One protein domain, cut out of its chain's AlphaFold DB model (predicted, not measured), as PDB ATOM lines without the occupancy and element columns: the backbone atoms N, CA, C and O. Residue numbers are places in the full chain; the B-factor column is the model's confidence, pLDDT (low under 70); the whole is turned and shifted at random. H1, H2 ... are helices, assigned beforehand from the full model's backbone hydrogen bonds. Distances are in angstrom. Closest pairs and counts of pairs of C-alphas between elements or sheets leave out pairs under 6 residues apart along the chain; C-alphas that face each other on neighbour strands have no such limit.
ATOM      1  N   GLN A 393      38.459  66.721  41.823       74.12
ATOM      2  CA  GLN A 393      38.319  65.259  41.726       74.12
ATOM      3  C   GLN A 393      36.860  64.782  41.810       74.12
ATOM      4  O   GLN A 393      36.471  63.841  41.117       74.12
ATOM      5  N   LEU A 394      36.031  65.420  42.640       77.75
ATOM      6  CA  LEU A 394      34.597  65.128  42.709       77.75
ATOM      7  C   LEU A 394      33.869  65.603  41.444       77.75
ATOM      8  O   LEU A 394      32.994  64.899  40.939       77.75
ATOM      9  N   TRP A 395      34.259  66.755  40.892       68.69
ATOM     10  CA  TRP A 395      33.712  67.271  39.640       68.69
ATOM     11  C   TRP A 395      34.076  66.376  38.450       68.69
ATOM     12  O   TRP A 395      33.180  66.000  37.700       68.69
ATOM     13  N   THR A 396      35.333  65.937  38.307       69.62
ATOM     14  CA  THR A 396      35.717  65.003  37.231       69.62
ATOM     15  C   THR A 396      35.028  63.647  37.376       69.62
ATOM     16  O   THR A 396      34.481  63.157  36.390       69.62
ATOM     17  N   LYS A 397      34.927  63.078  38.590       75.38
ATOM     18  CA  LYS A 397      34.113  61.867  38.831       75.38
ATOM     19  C   LYS A 397      32.641  62.070  38.444       75.38
ATOM     20  O   LYS A 397      32.051  61.184  37.827       75.38
ATOM     21  N   GLN A 398      32.046  63.229  38.738       76.88
ATOM     22  CA  GLN A 398      30.665  63.533  38.350       76.88
ATOM     23  C   GLN A 398      30.505  63.720  36.829       76.88
ATOM     24  O   GLN A 398      29.495  63.284  36.275       76.88
ATOM     25  N   GLN A 399      31.484  64.315  36.137       73.06
ATOM     26  CA  GLN A 399      31.466  64.420  34.673       73.06
ATOM     27  C   GLN A 399      31.624  63.049  34.007       73.06
ATOM     28  O   GLN A 399      30.818  62.715  33.144       73.06
ATOM     29  N   LEU A 400      32.560  62.211  34.466       72.00
ATOM     30  CA  LEU A 400      32.719  60.834  33.986       72.00
ATOM     31  C   LEU A 400      31.446  60.003  34.220       72.00
ATOM     32  O   LEU A 400      30.992  59.305  33.318       72.00
ATOM     33  N   ALA A 401      30.794  60.139  35.381       74.12
ATOM     34  CA  ALA A 401      29.514  59.482  35.650       74.12
ATOM     35  C   ALA A 401      28.373  59.990  34.741       74.12
ATOM     36  O   ALA A 401      27.533  59.200  34.306       74.12
ATOM     37  N   ARG A 402      28.336  61.289  34.412       73.75
ATOM     38  CA  ARG A 402      27.387  61.856  33.432       73.75
ATOM     39  C   ARG A 402      27.674  61.367  32.013       73.75
ATOM     40  O   ARG A 402      26.735  61.025  31.301       73.75
ATOM     41  N   GLN A 403      28.943  61.292  31.619       67.81
ATOM     42  CA  GLN A 403      29.380  60.774  30.324       67.81
ATOM     43  C   GLN A 403      29.024  59.290  30.188       67.81
ATOM     44  O   GLN A 403      28.373  58.922  29.218       67.81
ATOM     45  N   ALA A 404      29.304  58.469  31.205       69.06
ATOM     46  CA  ALA A 404      28.921  57.057  31.251       69.06
ATOM     47  C   ALA A 404      27.394  56.839  31.225       69.06
ATOM     48  O   ALA A 404      26.917  55.875  30.632       69.06
ATOM     49  N   ARG A 405      26.597  57.733  31.831       71.12
ATOM     50  CA  ARG A 405      25.126  57.698  31.698       71.12
ATOM     51  C   ARG A 405      24.671  58.071  30.284       71.12
ATOM     52  O   ARG A 405      23.782  57.412  29.755       71.12
ATOM     53  N   ARG A 406      25.289  59.080  29.657       68.19
ATOM     54  CA  ARG A 406      25.010  59.476  28.263       68.19
ATOM     55  C   ARG A 406      25.371  58.369  27.269       68.19
ATOM     56  O   ARG A 406      24.547  58.062  26.418       68.19
ATOM     57  N   THR A 407      26.536  57.731  27.401       65.19
ATOM     58  CA  THR A 407      26.940  56.630  26.509       65.19
ATOM     59  C   THR A 407      26.075  55.387  26.699       65.19
ATOM     60  O   THR A 407      25.691  54.788  25.702       65.19
ATOM     61  N   ARG A 408      25.677  55.036  27.934       67.94
ATOM     62  CA  ARG A 408      24.694  53.958  28.171       67.94
ATOM     63  C   ARG A 408      23.333  54.262  27.543       67.94
ATOM     64  O   ARG A 408      22.802  53.392  26.865       67.94
ATOM     65  N   LYS A 409      22.796  55.478  27.723       70.50
ATOM     66  CA  LYS A 409      21.509  55.888  27.127       70.50
ATOM     67  C   LYS A 409      21.565  55.795  25.598       70.50
ATOM     68  O   LYS A 409      20.790  55.045  25.022       70.50
ATOM     69  N   HIS A 410      22.581  56.409  24.989       69.12
ATOM     70  CA  HIS A 410      22.818  56.359  23.544       69.12
ATOM     71  C   HIS A 410      23.034  54.931  23.014       69.12
ATOM     72  O   HIS A 410      22.617  54.610  21.906       69.12
ATOM     73  N   CYS A 411      23.663  54.047  23.795       61.84
ATOM     74  CA  CYS A 411      23.843  52.643  23.428       61.84
ATOM     75  C   CYS A 411      22.528  51.845  23.493       61.84
ATOM     76  O   CYS A 411      22.296  51.023  22.610       61.84
ATOM     77  N   SER A 412      21.656  52.120  24.472       72.38
ATOM     78  CA  SER A 412      20.308  51.535  24.548       72.38
ATOM     79  C   SER A 412      19.445  52.008  23.379       72.38
ATOM     80  O   SER A 412      19.007  51.190  22.579       72.38
ATOM     81  N   GLU A 413      19.348  53.325  23.178       75.94
ATOM     82  CA  GLU A 413      18.600  53.952  22.077       75.94
ATOM     83  C   GLU A 413      19.053  53.413  20.710       75.94
ATOM     84  O   GLU A 413      18.236  53.050  19.869       75.94
ATOM     85  N   ARG A 414      20.369  53.269  20.502       73.06
ATOM     86  CA  ARG A 414      20.932  52.702  19.268       73.06
ATOM     87  C   ARG A 414      20.712  51.190  19.135       73.06
ATOM     88  O   ARG A 414      20.687  50.691  18.011       73.06
ATOM     89  N   LYS A 415      20.563  50.444  20.236       74.75
ATOM     90  CA  LYS A 415      20.189  49.018  20.218       74.75
ATOM     91  C   LYS A 415      18.705  48.856  19.881       74.75
ATOM     92  O   LYS A 415      18.368  48.021  19.049       74.75
ATOM     93  N   GLU A 416      17.848  49.663  20.496       78.44
ATOM     94  CA  GLU A 416      16.402  49.713  20.257       78.44
ATOM     95  C   GLU A 416      16.103  50.089  18.798       78.44
ATOM     96  O   GLU A 416      15.336  49.394  18.134       78.44
ATOM     97  N   GLU A 417      16.796  51.095  18.258       81.31
ATOM     98  CA  GLU A 417      16.686  51.495  16.850       81.31
ATOM     99  C   GLU A 417      17.157  50.400  15.879       81.31
ATOM    100  O   GLU A 417      16.496  50.129  14.879       81.31
ATOM    101  N   LEU A 418      18.258  49.700  16.184       75.81
ATOM    102  CA  LEU A 418      18.697  48.556  15.377       75.81
ATOM    103  C   LEU A 418      17.673  47.410  15.393       75.81
ATOM    104  O   LEU A 418      17.416  46.818  14.349       75.81
ATOM    105  N   VAL A 419      17.055  47.120  16.542       80.81
ATOM    106  CA  VAL A 419      15.980  46.115  16.644       80.81
ATOM    107  C   VAL A 419      14.720  46.566  15.892       80.81
ATOM    108  O   VAL A 419      14.048  45.729  15.291       80.81
ATOM    109  N   ARG A 420      14.415  47.873  15.853       85.19
ATOM    110  CA  ARG A 420      13.324  48.434  15.035       85.19
ATOM    111  C   ARG A 420      13.568  48.204  13.540       85.19
ATOM    112  O   ARG A 420      12.678  47.693  12.864       85.19
ATOM    113  N   ILE A 421      14.775  48.500  13.055       84.19
ATOM    114  CA  ILE A 421      15.189  48.258  11.662       84.19
ATOM    115  C   ILE A 421      15.160  46.757  11.330       84.19
ATOM    116  O   ILE A 421      14.656  46.368  10.280       84.19
ATOM    117  N   PHE A 422      15.646  45.895  12.229       85.00
ATOM    118  CA  PHE A 422      15.658  44.444  12.014       85.00
ATOM    119  C   PHE A 422      14.252  43.834  11.941       85.00
ATOM    120  O   PHE A 422      14.036  42.935  11.130       85.00
ATOM    121  N   ARG A 423      13.286  44.338  12.723       85.56
ATOM    122  CA  ARG A 423      11.872  43.940  12.595       85.56
ATOM    123  C   ARG A 423      11.302  44.366  11.246       85.56
ATOM    124  O   ARG A 423      10.877  43.503  10.499       85.56
ATOM    125  N   GLN A 424      11.457  45.635  10.868       87.31
ATOM    126  CA  GLN A 424      11.019  46.140   9.556       87.31
ATOM    127  C   GLN A 424      11.651  45.395   8.363       87.31
ATOM    128  O   GLN A 424      11.069  45.359   7.281       87.31
ATOM    129  N   ALA A 425      12.842  44.813   8.540       84.50
ATOM    130  CA  ALA A 425      13.476  43.944   7.553       84.50
ATOM    131  C   ALA A 425      12.857  42.531   7.520       84.50
ATOM    132  O   ALA A 425      12.624  42.014   6.429       84.50
ATOM    133  N   LEU A 426      12.549  41.920   8.674       84.94
ATOM    134  CA  LEU A 426      11.802  40.654   8.725       84.94
ATOM    135  C   LEU A 426      10.379  40.803   8.189       84.94
ATOM    136  O   LEU A 426       9.994  40.019   7.332       84.94
ATOM    137  N   ASP A 427       9.649  41.840   8.606       86.25
ATOM    138  CA  ASP A 427       8.267  42.098   8.186       86.25
ATOM    139  C   ASP A 427       8.153  42.119   6.649       86.25
ATOM    140  O   ASP A 427       7.210  41.569   6.089       86.25
ATOM    141  N   LYS A 428       9.151  42.683   5.950       84.38
ATOM    142  CA  LYS A 428       9.244  42.674   4.477       84.38
ATOM    143  C   LYS A 428       9.525  41.290   3.885       84.38
ATOM    144  O   LYS A 428       8.959  40.956   2.849       84.38
ATOM    145  N   ILE A 429      10.402  40.497   4.507       85.25
ATOM    146  CA  ILE A 429      10.684  39.119   4.066       85.25
ATOM    147  C   ILE A 429       9.437  38.246   4.249       85.25
ATOM    148  O   ILE A 429       9.091  37.472   3.361       85.25
ATOM    149  N   ASP A 430       8.742  38.407   5.371       83.94
ATOM    150  CA  ASP A 430       7.546  37.641   5.707       83.94
ATOM    151  C   ASP A 430       6.343  38.055   4.834       83.94
ATOM    152  O   ASP A 430       5.588  37.188   4.399       83.94
ATOM    153  N   GLN A 431       6.212  39.343   4.485       84.94
ATOM    154  CA  GLN A 431       5.212  39.851   3.526       84.94
ATOM    155  C   GLN A 431       5.410  39.334   2.094       84.94
ATOM    156  O   GLN A 431       4.426  39.166   1.378       84.94
ATOM    157  N   ALA A 432       6.648  39.058   1.670       79.19
ATOM    158  CA  ALA A 432       6.918  38.429   0.374       79.19
ATOM    159  C   ALA A 432       6.538  36.934   0.345       79.19
ATOM    160  O   ALA A 432       6.328  36.362  -0.726       79.19
ATOM    161  N   GLY A 433       6.435  36.283   1.510       77.19
ATOM    162  CA  GLY A 433       6.056  34.877   1.629       77.19
ATOM    163  C   GLY A 433       7.008  33.954   0.864       77.19
ATOM    164  O   GLY A 433       8.175  33.829   1.222       77.19
ATOM    165  N   ASN A 434       6.497  33.304  -0.187       67.38
ATOM    166  CA  ASN A 434       7.292  32.494  -1.119       67.38
ATOM    167  C   ASN A 434       7.635  33.227  -2.432       67.38
ATOM    168  O   ASN A 434       8.446  32.716  -3.205       67.38
ATOM    169  N   ASP A 435       7.048  34.401  -2.699       72.44
ATOM    170  CA  ASP A 435       7.322  35.191  -3.904       72.44
ATOM    171  C   ASP A 435       8.418  36.236  -3.653       72.44
ATOM    172  O   ASP A 435       8.217  37.451  -3.527       72.44
ATOM    173  N   TYR A 436       9.639  35.716  -3.613       70.69
ATOM    174  CA  TYR A 436      10.856  36.489  -3.419       70.69
ATOM    175  C   TYR A 436      11.209  37.421  -4.597       70.69
ATOM    176  O   TYR A 436      12.207  38.137  -4.504       70.69
ATOM    177  N   THR A 437      10.437  37.444  -5.697       68.94
ATOM    178  CA  THR A 437      10.689  38.354  -6.834       68.94
ATOM    179  C   THR A 437      10.585  39.821  -6.414       68.94
ATOM    180  O   THR A 437      11.451  40.623  -6.759       68.94
ATOM    181  N   SER A 438       9.595  40.138  -5.576       71.81
ATOM    182  CA  SER A 438       9.344  41.455  -4.976       71.81
ATOM    183  C   SER A 438      10.534  42.026  -4.186       71.81
ATOM    184  O   SER A 438      10.720  43.244  -4.117       71.81
ATOM    185  N   LEU A 439      11.375  41.149  -3.623       75.06
ATOM    186  CA  LEU A 439      12.561  41.506  -2.844       75.06
ATOM    187  C   LEU A 439      13.826  41.673  -3.698       75.06
ATOM    188  O   LEU A 439      14.877  41.985  -3.145       75.06
ATOM    189  N   VAL A 440      13.768  41.462  -5.015       73.69
ATOM    190  CA  VAL A 440      14.923  41.518  -5.927       73.69
ATOM    191  C   VAL A 440      14.782  42.702  -6.884       73.69
ATOM    192  O   VAL A 440      13.709  42.979  -7.405       73.69
ATOM    193  N   GLU A 441      15.872  43.429  -7.139       69.31
ATOM    194  CA  GLU A 441      15.816  44.646  -7.972       69.31
ATOM    195  C   GLU A 441      15.521  44.397  -9.458       69.31
ATOM    196  O   GLU A 441      15.002  45.286 -10.129       69.31
ATOM    197  N   LYS A 442      15.869  43.211  -9.973       67.25
ATOM    198  CA  LYS A 442      15.670  42.796 -11.372       67.25
ATOM    199  C   LYS A 442      15.239  41.319 -11.431       67.25
ATOM    200  O   LYS A 442      16.086  40.460 -11.712       67.25
ATOM    201  N   PRO A 443      13.977  40.987 -11.099       60.22
ATOM    202  CA  PRO A 443      13.532  39.602 -10.923       60.22
ATOM    203  C   PRO A 443      13.672  38.755 -12.194       60.22
ATOM    204  O   PRO A 443      14.037  37.586 -12.095       60.22
ATOM    205  N   ASP A 444      13.526  39.348 -13.381       58.44
ATOM    206  CA  ASP A 444      13.658  38.668 -14.683       58.44
ATOM    207  C   ASP A 444      15.040  38.014 -14.863       58.44
ATOM    208  O   ASP A 444      15.200  36.971 -15.495       58.44
ATOM    209  N   THR A 445      16.069  38.564 -14.212       58.06
ATOM    210  CA  THR A 445      17.429  38.003 -14.237       58.06
ATOM    211  C   THR A 445      17.554  36.677 -13.467       58.06
ATOM    212  O   THR A 445      18.586  35.998 -13.572       58.06
ATOM    213  N   MET A 446      16.516  36.260 -12.729       54.50
ATOM    214  CA  MET A 446      16.436  34.979 -12.018       54.50
ATOM    215  C   MET A 446      15.980  33.794 -12.889       54.50
ATOM    216  O   MET A 446      15.943  32.680 -12.371       54.50
ATOM    217  N   LEU A 447      15.737  33.988 -14.196       50.81
ATOM    218  CA  LEU A 447      15.285  32.976 -15.181       50.81
ATOM    219  C   LEU A 447      16.016  31.609 -15.184       50.81
ATOM    220  O   LEU A 447      15.508  30.640 -15.742       50.81
ATOM    221  N   ALA A 448      17.188  31.483 -14.556       55.19
ATOM    222  CA  ALA A 448      17.856  30.199 -14.345       55.19
ATOM    223  C   ALA A 448      17.572  29.643 -12.935       55.19
ATOM    224  O   ALA A 448      17.961  30.263 -11.945       55.19
ATOM    225  N   ARG A 449      17.020  28.420 -12.832       47.34
ATOM    226  CA  ARG A 449      16.674  27.736 -11.555       47.34
ATOM    227  C   ARG A 449      17.797  27.790 -10.499       47.34
ATOM    228  O   ARG A 449      17.535  28.007  -9.319       47.34
ATOM    229  N   VAL A 450      19.062  27.679 -10.922       52.97
ATOM    230  CA  VAL A 450      20.255  27.767 -10.048       52.97
ATOM    231  C   VAL A 450      20.432  29.155  -9.403       52.97
ATOM    232  O   VAL A 450      20.942  29.253  -8.288       52.97
ATOM    233  N   ARG A 451      20.010  30.241 -10.070       59.06
ATOM    234  CA  ARG A 451      20.014  31.603  -9.504       59.06
ATOM    235  C   ARG A 451      18.937  31.739  -8.431       59.06
ATOM    236  O   ARG A 451      19.266  32.174  -7.332       59.06
ATOM    237  N   ALA A 452      17.712  31.285  -8.707       59.72
ATOM    238  CA  ALA A 452      16.612  31.295  -7.740       59.72
ATOM    239  C   ALA A 452      16.974  30.546  -6.441       59.72
ATOM    240  O   ALA A 452      16.891  31.122  -5.362       59.72
ATOM    241  N   VAL A 453      17.510  29.319  -6.532       61.22
ATOM    242  CA  VAL A 453      17.964  28.544  -5.352       61.22
ATOM    243  C   VAL A 453      19.024  29.299  -4.533       61.22
ATOM    244  O   VAL A 453      18.981  29.298  -3.301       61.22
ATOM    245  N   ARG A 454      19.965  29.988  -5.194       67.50
ATOM    246  CA  ARG A 454      20.981  30.813  -4.513       67.50
ATOM    247  C   ARG A 454      20.371  32.045  -3.837       67.50
ATOM    248  O   ARG A 454      20.805  32.384  -2.741       67.50
ATOM    249  N   VAL A 455      19.365  32.678  -4.440       71.50
ATOM    250  CA  VAL A 455      18.636  33.810  -3.841       71.50
ATOM    251  C   VAL A 455      17.832  33.358  -2.620       71.50
ATOM    252  O   VAL A 455      18.000  33.946  -1.553       71.50
ATOM    253  N   CYS A 456      17.081  32.256  -2.703       73.56
ATOM    254  CA  CYS A 456      16.363  31.692  -1.554       73.56
ATOM    255  C   CYS A 456      17.312  31.349  -0.387       73.56
ATOM    256  O   CYS A 456      17.002  31.642   0.766       73.56
ATOM    257  N   ARG A 457      18.512  30.813  -0.672       79.19
ATOM    258  CA  ARG A 457      19.561  30.548   0.338       79.19
ATOM    259  C   ARG A 457      20.080  31.829   1.009       79.19
ATOM    260  O   ARG A 457      20.328  31.816   2.212       79.19
ATOM    261  N   VAL A 458      20.217  32.935   0.272       82.50
ATOM    262  CA  VAL A 458      20.604  34.249   0.831       82.50
ATOM    263  C   VAL A 458      19.487  34.841   1.693       82.50
ATOM    264  O   VAL A 458      19.758  35.311   2.799       82.50
ATOM    265  N   ILE A 459      18.237  34.785   1.228       83.38
ATOM    266  CA  ILE A 459      17.071  35.305   1.960       83.38
ATOM    267  C   ILE A 459      16.869  34.516   3.257       83.38
ATOM    268  O   ILE A 459      16.756  35.122   4.321       83.38
ATOM    269  N   GLY A 460      16.926  33.181   3.198       83.81
ATOM    270  CA  GLY A 460      16.878  32.317   4.379       83.81
ATOM    271  C   GLY A 460      17.979  32.643   5.391       83.81
ATOM    272  O   GLY A 460      17.694  32.787   6.576       83.81
ATOM    273  N   ALA A 461      19.218  32.864   4.935       86.06
ATOM    274  CA  ALA A 461      20.322  33.271   5.809       86.06
ATOM    275  C   ALA A 461      20.057  34.609   6.523       86.06
ATOM    276  O   ALA A 461      20.298  34.732   7.726       86.06
ATOM    277  N   VAL A 462      19.547  35.613   5.802       88.12
ATOM    278  CA  VAL A 462      19.207  36.922   6.383       88.12
ATOM    279  C   VAL A 462      18.033  36.803   7.360       88.12
ATOM    280  O   VAL A 462      18.131  37.337   8.464       88.12
ATOM    281  N   ARG A 463      16.980  36.050   7.012       89.06
ATOM    282  CA  ARG A 463      15.819  35.788   7.879       89.06
ATOM    283  C   ARG A 463      16.256  35.132   9.193       89.06
ATOM    284  O   ARG A 463      15.998  35.683  10.258       89.06
ATOM    285  N   THR A 464      17.015  34.034   9.131       88.00
ATOM    286  CA  THR A 464      17.528  33.339  10.326       88.00
ATOM    287  C   THR A 464      18.403  34.252  11.188       88.00
ATOM    288  O   THR A 464      18.198  34.326  12.398       88.00
ATOM    289  N   TYR A 465      19.334  35.005  10.589       88.81
ATOM    290  CA  TYR A 465      20.198  35.927  11.337       88.81
ATOM    291  C   TYR A 465      19.401  37.025  12.064       88.81
ATOM    292  O   TYR A 465      19.669  37.304  13.233       88.81
ATOM    293  N   LEU A 466      18.425  37.647  11.390       87.44
ATOM    294  CA  LEU A 466      17.592  38.696  11.983       87.44
ATOM    295  C   LEU A 466      16.738  38.147  13.137       87.44
ATOM    296  O   LEU A 466      16.680  38.770  14.196       87.44
ATOM    297  N   THR A 467      16.154  36.955  12.975       87.25
ATOM    298  CA  THR A 467      15.386  36.273  14.029       87.25
ATOM    299  C   THR A 467      16.245  35.987  15.266       87.25
ATOM    300  O   THR A 467      15.815  36.278  16.383       87.25
ATOM    301  N   MET A 468      17.485  35.506  15.100       84.50
ATOM    302  CA  MET A 468      18.413  35.296  16.227       84.50
ATOM    303  C   MET A 468      18.769  36.611  16.945       84.50
ATOM    304  O   MET A 468      18.702  36.686  18.170       84.50
ATOM    305  N   GLU A 469      19.096  37.677  16.204       82.31
ATOM    306  CA  GLU A 469      19.431  38.993  16.781       82.31
ATOM    307  C   GLU A 469      18.266  39.651  17.542       82.31
ATOM    308  O   GLU A 469      18.508  40.444  18.458       82.31
ATOM    309  N   ILE A 470      17.019  39.349  17.166       83.50
ATOM    310  CA  ILE A 470      15.810  39.848  17.837       83.50
ATOM    311  C   ILE A 470      15.482  39.011  19.079       83.50
ATOM    312  O   ILE A 470      15.176  39.594  20.121       83.50
ATOM    313  N   ASN A 471      15.583  37.680  18.997       81.69
ATOM    314  CA  ASN A 471      15.175  36.770  20.073       81.69
ATOM    315  C   ASN A 471      16.229  36.645  21.185       81.69
ATOM    316  O   ASN A 471      15.902  36.763  22.364       81.69
ATOM    317  N   GLU A 472      17.504  36.455  20.835       76.19
ATOM    318  CA  GLU A 472      18.609  36.342  21.804       76.19
ATOM    319  C   GLU A 472      19.267  37.694  22.134       76.19
ATOM    320  O   GLU A 472      20.135  37.791  23.011       76.19
ATOM    321  N   GLY A 473      18.867  38.748  21.419       67.38
ATOM    322  CA  GLY A 473      19.498  40.059  21.449       67.38
ATOM    323  C   GLY A 473      20.786  40.131  20.620       67.38
ATOM    324  O   GLY A 473      21.411  39.135  20.285       67.38
ATOM    325  N   VAL A 474      21.197  41.359  20.300       61.16
ATOM    326  CA  VAL A 474      22.320  41.679  19.400       61.16
ATOM    327  C   VAL A 474      23.655  41.036  19.842       61.16
ATOM    328  O   VAL A 474      24.372  41.600  20.671       61.16
ATOM    329  N   LYS A 475      24.025  39.898  19.233       67.56
ATOM    330  CA  LYS A 475      25.291  39.148  19.398       67.56
ATOM    331  C   LYS A 475      25.986  38.942  18.040       67.56
ATOM    332  O   LYS A 475      26.515  37.868  17.756       67.56
ATOM    333  N   LYS A 476      26.014  39.989  17.206       65.69
ATOM    334  CA  LYS A 476      26.434  40.021  15.783       65.69
ATOM    335  C   LYS A 476      27.499  39.017  15.324       65.69
ATOM    336  O   LYS A 476      27.391  38.488  14.220       65.69
ATOM    337  N   LEU A 477      28.557  38.787  16.105       70.38
ATOM    338  CA  LEU A 477      29.640  37.856  15.757       70.38
ATOM    339  C   LEU A 477      29.259  36.376  15.923       70.38
ATOM    340  O   LEU A 477      29.629  35.582  15.063       70.38
ATOM    341  N   ALA A 478      28.510  36.015  16.968       78.19
ATOM    342  CA  ALA A 478      28.090  34.638  17.227       78.19
ATOM    343  C   ALA A 478      27.026  34.187  16.215       78.19
ATOM    344  O   ALA A 478      27.233  33.212  15.497       78.19
ATOM    345  N   HIS A 479      25.943  34.957  16.070       82.62
ATOM    346  CA  HIS A 479      24.842  34.611  15.163       82.62
ATOM    347  C   HIS A 479      25.290  34.547  13.696       82.62
ATOM    348  O   HIS A 479      24.897  33.642  12.969       82.62
ATOM    349  N   SER A 480      26.180  35.444  13.248       84.62
ATOM    350  CA  SER A 480      26.716  35.355  11.878       84.62
ATOM    351  C   SER A 480      27.744  34.242  11.681       84.62
ATOM    352  O   SER A 480      27.970  33.866  10.534       84.62
ATOM    353  N   ARG A 481      28.351  33.701  12.750       83.19
ATOM    354  CA  ARG A 481      29.139  32.464  12.666       83.19
ATOM    355  C   ARG A 481      28.208  31.269  12.486       83.19
ATOM    356  O   ARG A 481      28.322  30.620  11.460       83.19
ATOM    357  N   ALA A 482      27.233  31.079  13.378       85.62
ATOM    358  CA  ALA A 482      26.270  29.975  13.301       85.62
ATOM    359  C   ALA A 482      25.487  29.950  11.972       85.62
ATOM    360  O   ALA A 482      25.433  28.926  11.298       85.62
ATOM    361  N   VAL A 483      24.949  31.097  11.534       87.81
ATOM    362  CA  VAL A 483      24.268  31.210  10.230       87.81
ATOM    363  C   VAL A 483      25.244  31.044   9.063       87.81
ATOM    364  O   VAL A 483      24.877  30.477   8.042       87.81
ATOM    365  N   GLY A 484      26.487  31.516   9.191       84.38
ATOM    366  CA  GLY A 484      27.507  31.308   8.163       84.38
ATOM    367  C   GLY A 484      27.856  29.830   7.984       84.38
ATOM    368  O   GLY A 484      27.920  29.342   6.862       84.38
ATOM    369  N   GLU A 485      28.001  29.113   9.091       86.94
ATOM    370  CA  GLU A 485      28.295  27.683   9.168       86.94
ATOM    371  C   GLU A 485      27.148  26.854   8.568       86.94
ATOM    372  O   GLU A 485      27.355  26.155   7.579       86.94
ATOM    373  N   ALA A 486      25.910  27.066   9.032       81.62
ATOM    374  CA  ALA A 486      24.710  26.415   8.494       81.62
ATOM    375  C   ALA A 486      24.436  26.720   7.004       81.62
ATOM    376  O   ALA A 486      23.784  25.937   6.314       81.62
ATOM    377  N   VAL A 487      24.919  27.856   6.486       79.62
ATOM    378  CA  VAL A 487      24.736  28.276   5.084       79.62
ATOM    379  C   VAL A 487      26.006  28.057   4.243       79.62
ATOM    380  O   VAL A 487      26.006  28.348   3.045       79.62
ATOM    381  N   GLY A 488      27.079  27.489   4.805       79.50
ATOM    382  CA  GLY A 488      28.340  27.212   4.105       79.50
ATOM    383  C   GLY A 488      29.034  28.463   3.546       79.50
ATOM    384  O   GLY A 488      29.578  28.428   2.444       79.50
ATOM    385  N   VAL A 489      28.964  29.594   4.254       78.00
ATOM    386  CA  VAL A 489      29.545  30.883   3.843       78.00
ATOM    387  C   VAL A 489      30.196  31.612   5.019       78.00
ATOM    388  O   VAL A 489      29.677  31.659   6.128       78.00
ATOM    389  N   HIS A 490      31.336  32.260   4.781       80.12
ATOM    390  CA  HIS A 490      32.058  32.954   5.848       80.12
ATOM    391  C   HIS A 490      31.212  34.059   6.522       80.12
ATOM    392  O   HIS A 490      30.594  34.888   5.852       80.12
ATOM    393  N   ALA A 491      31.257  34.140   7.857       77.31
ATOM    394  CA  ALA A 491      30.417  35.017   8.687       77.31
ATOM    395  C   ALA A 491      30.423  36.512   8.291       77.31
ATOM    396  O   ALA A 491      29.446  37.234   8.501       77.31
ATOM    397  N   ARG A 492      31.523  37.003   7.697       72.44
ATOM    398  CA  ARG A 492      31.619  38.376   7.159       72.44
ATOM    399  C   ARG A 492      30.615  38.622   6.019       72.44
ATOM    400  O   ARG A 492      30.100  39.730   5.908       72.44
ATOM    401  N   THR A 493      30.327  37.602   5.213       78.81
ATOM    402  CA  THR A 493      29.401  37.647   4.072       78.81
ATOM    403  C   THR A 493      27.950  37.745   4.539       78.81
ATOM    404  O   THR A 493      27.236  38.627   4.070       78.81
ATOM    405  N   VAL A 494      27.550  36.948   5.539       83.12
ATOM    406  CA  VAL A 494      26.218  37.041   6.174       83.12
ATOM    407  C   VAL A 494      25.978  38.455   6.711       83.12
ATOM    408  O   VAL A 494      24.978  39.088   6.382       83.12
ATOM    409  N   ARG A 495      26.944  39.006   7.465       83.50
ATOM    410  CA  ARG A 495      26.848  40.385   7.980       83.50
ATOM    411  C   ARG A 495      26.755  41.430   6.868       83.50
ATOM    412  O   ARG A 495      26.082  42.436   7.077       83.50
ATOM    413  N   LYS A 496      27.388  41.211   5.705       82.25
ATOM    414  CA  LYS A 496      27.230  42.093   4.540       82.25
ATOM    415  C   LYS A 496      25.796  42.038   4.001       82.25
ATOM    416  O   LYS A 496      25.167  43.086   3.939       82.25
ATOM    417  N   TRP A 497      25.266  40.852   3.685       85.94
ATOM    418  CA  TRP A 497      23.904  40.705   3.145       85.94
ATOM    419  C   TRP A 497      22.845  41.358   4.037       85.94
ATOM    420  O   TRP A 497      22.012  42.109   3.542       85.94
ATOM    421  N   VAL A 498      22.931  41.147   5.355       86.19
ATOM    422  CA  VAL A 498      22.035  41.793   6.327       86.19
ATOM    423  C   VAL A 498      22.205  43.316   6.314       86.19
ATOM    424  O   VAL A 498      21.217  44.042   6.332       86.19
ATOM    425  N   THR A 499      23.444  43.815   6.270       84.12
ATOM    426  CA  THR A 499      23.736  45.261   6.281       84.12
ATOM    427  C   THR A 499      23.239  45.966   5.024       84.12
ATOM    428  O   THR A 499      22.800  47.107   5.122       84.12
ATOM    429  N   ASP A 500      23.316  45.320   3.864       81.50
ATOM    430  CA  ASP A 500      22.878  45.905   2.596       81.50
ATOM    431  C   ASP A 500      21.344  45.827   2.469       81.50
ATOM    432  O   ASP A 500      20.694  46.852   2.271       81.50
ATOM    433  N   PHE A 501      20.729  44.675   2.777       85.56
ATOM    434  CA  PHE A 501      19.264  44.542   2.811       85.56
ATOM    435  C   PHE A 501      18.588  45.508   3.807       85.56
ATOM    436  O   PHE A 501      17.537  46.068   3.506       85.56
ATOM    437  N   CYS A 502      19.203  45.772   4.969       83.75
ATOM    438  CA  CYS A 502      18.676  46.734   5.950       83.75
ATOM    439  C   CYS A 502      18.790  48.213   5.527       83.75
ATOM    440  O   CYS A 502      18.187  49.055   6.191       83.75
ATOM    441  N   LYS A 503      19.556  48.553   4.479       80.81
ATOM    442  CA  LYS A 503      19.571  49.910   3.895       80.81
ATOM    443  C   LYS A 503      18.525  50.023   2.795       80.81
ATOM    444  O   LYS A 503      17.648  50.879   2.851       80.81
ATOM    445  N   ASP A 504      18.635  49.130   1.815       77.69
ATOM    446  CA  ASP A 504      18.037  49.314   0.495       77.69
ATOM    447  C   ASP A 504      16.681  48.587   0.390       77.69
ATOM    448  O   ASP A 504      15.888  48.826  -0.517       77.69
ATOM    449  N   GLY A 505      16.377  47.702   1.350       78.31
ATOM    450  CA  GLY A 505      15.122  46.951   1.435       78.31
ATOM    451  C   GLY A 505      14.936  45.891   0.349       78.31
ATOM    452  O   GLY A 505      13.864  45.293   0.279       78.31
TER     453      GLY A 505
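What this domain is: This is residues 393 to 505 of the 1078 residues of an uncharacterized protein of Ectocarpus sp. CCAP 1310/34 (UniProt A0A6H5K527). H1 is a long helix whose residues 393 to 414 stick out as a free arm; its later part packs on a compact body where H6 runs from H5 across H4 to H1. The printed part has 113 residues with six helices, H1 to H6, and no named strand: all helix. It is loose, radius of gyration of the C-alphas 18.6 A, spans 69 by 26 by 21 A.

Where its parts are: Find C-alpha 393 at (38.319, 65.259, 41.726); H1 runs 58.4 A to 432. Next come H2, 436 to 439, H3, 443 to 446, H4, 449 to 471, 32.9 A, and H5, 476 to 486. H6, 491 to 504, ends at (18.037, 49.314, 0.495).

How they stand to each other: At C-alphas 422 and 466, the closest, 6.1 A, H1 touches H4 with residues 419 to 429 alone. H4 and H5 form a hairpin, closest C-alphas 465 and 479, 6.2 A. H6 touches H4 about perpendicular, 89 degrees, closest C-alphas 462 and 498, 5.6 A. H4 and H5 have every O i to N i+4 pair within hydrogen-bond range, H1 35 of 36, H6 9 of 10.

The domain as a whole: The printed part has no cut, and its links are tight. Residues 441 to 454 are among 29 under pLDDT 70.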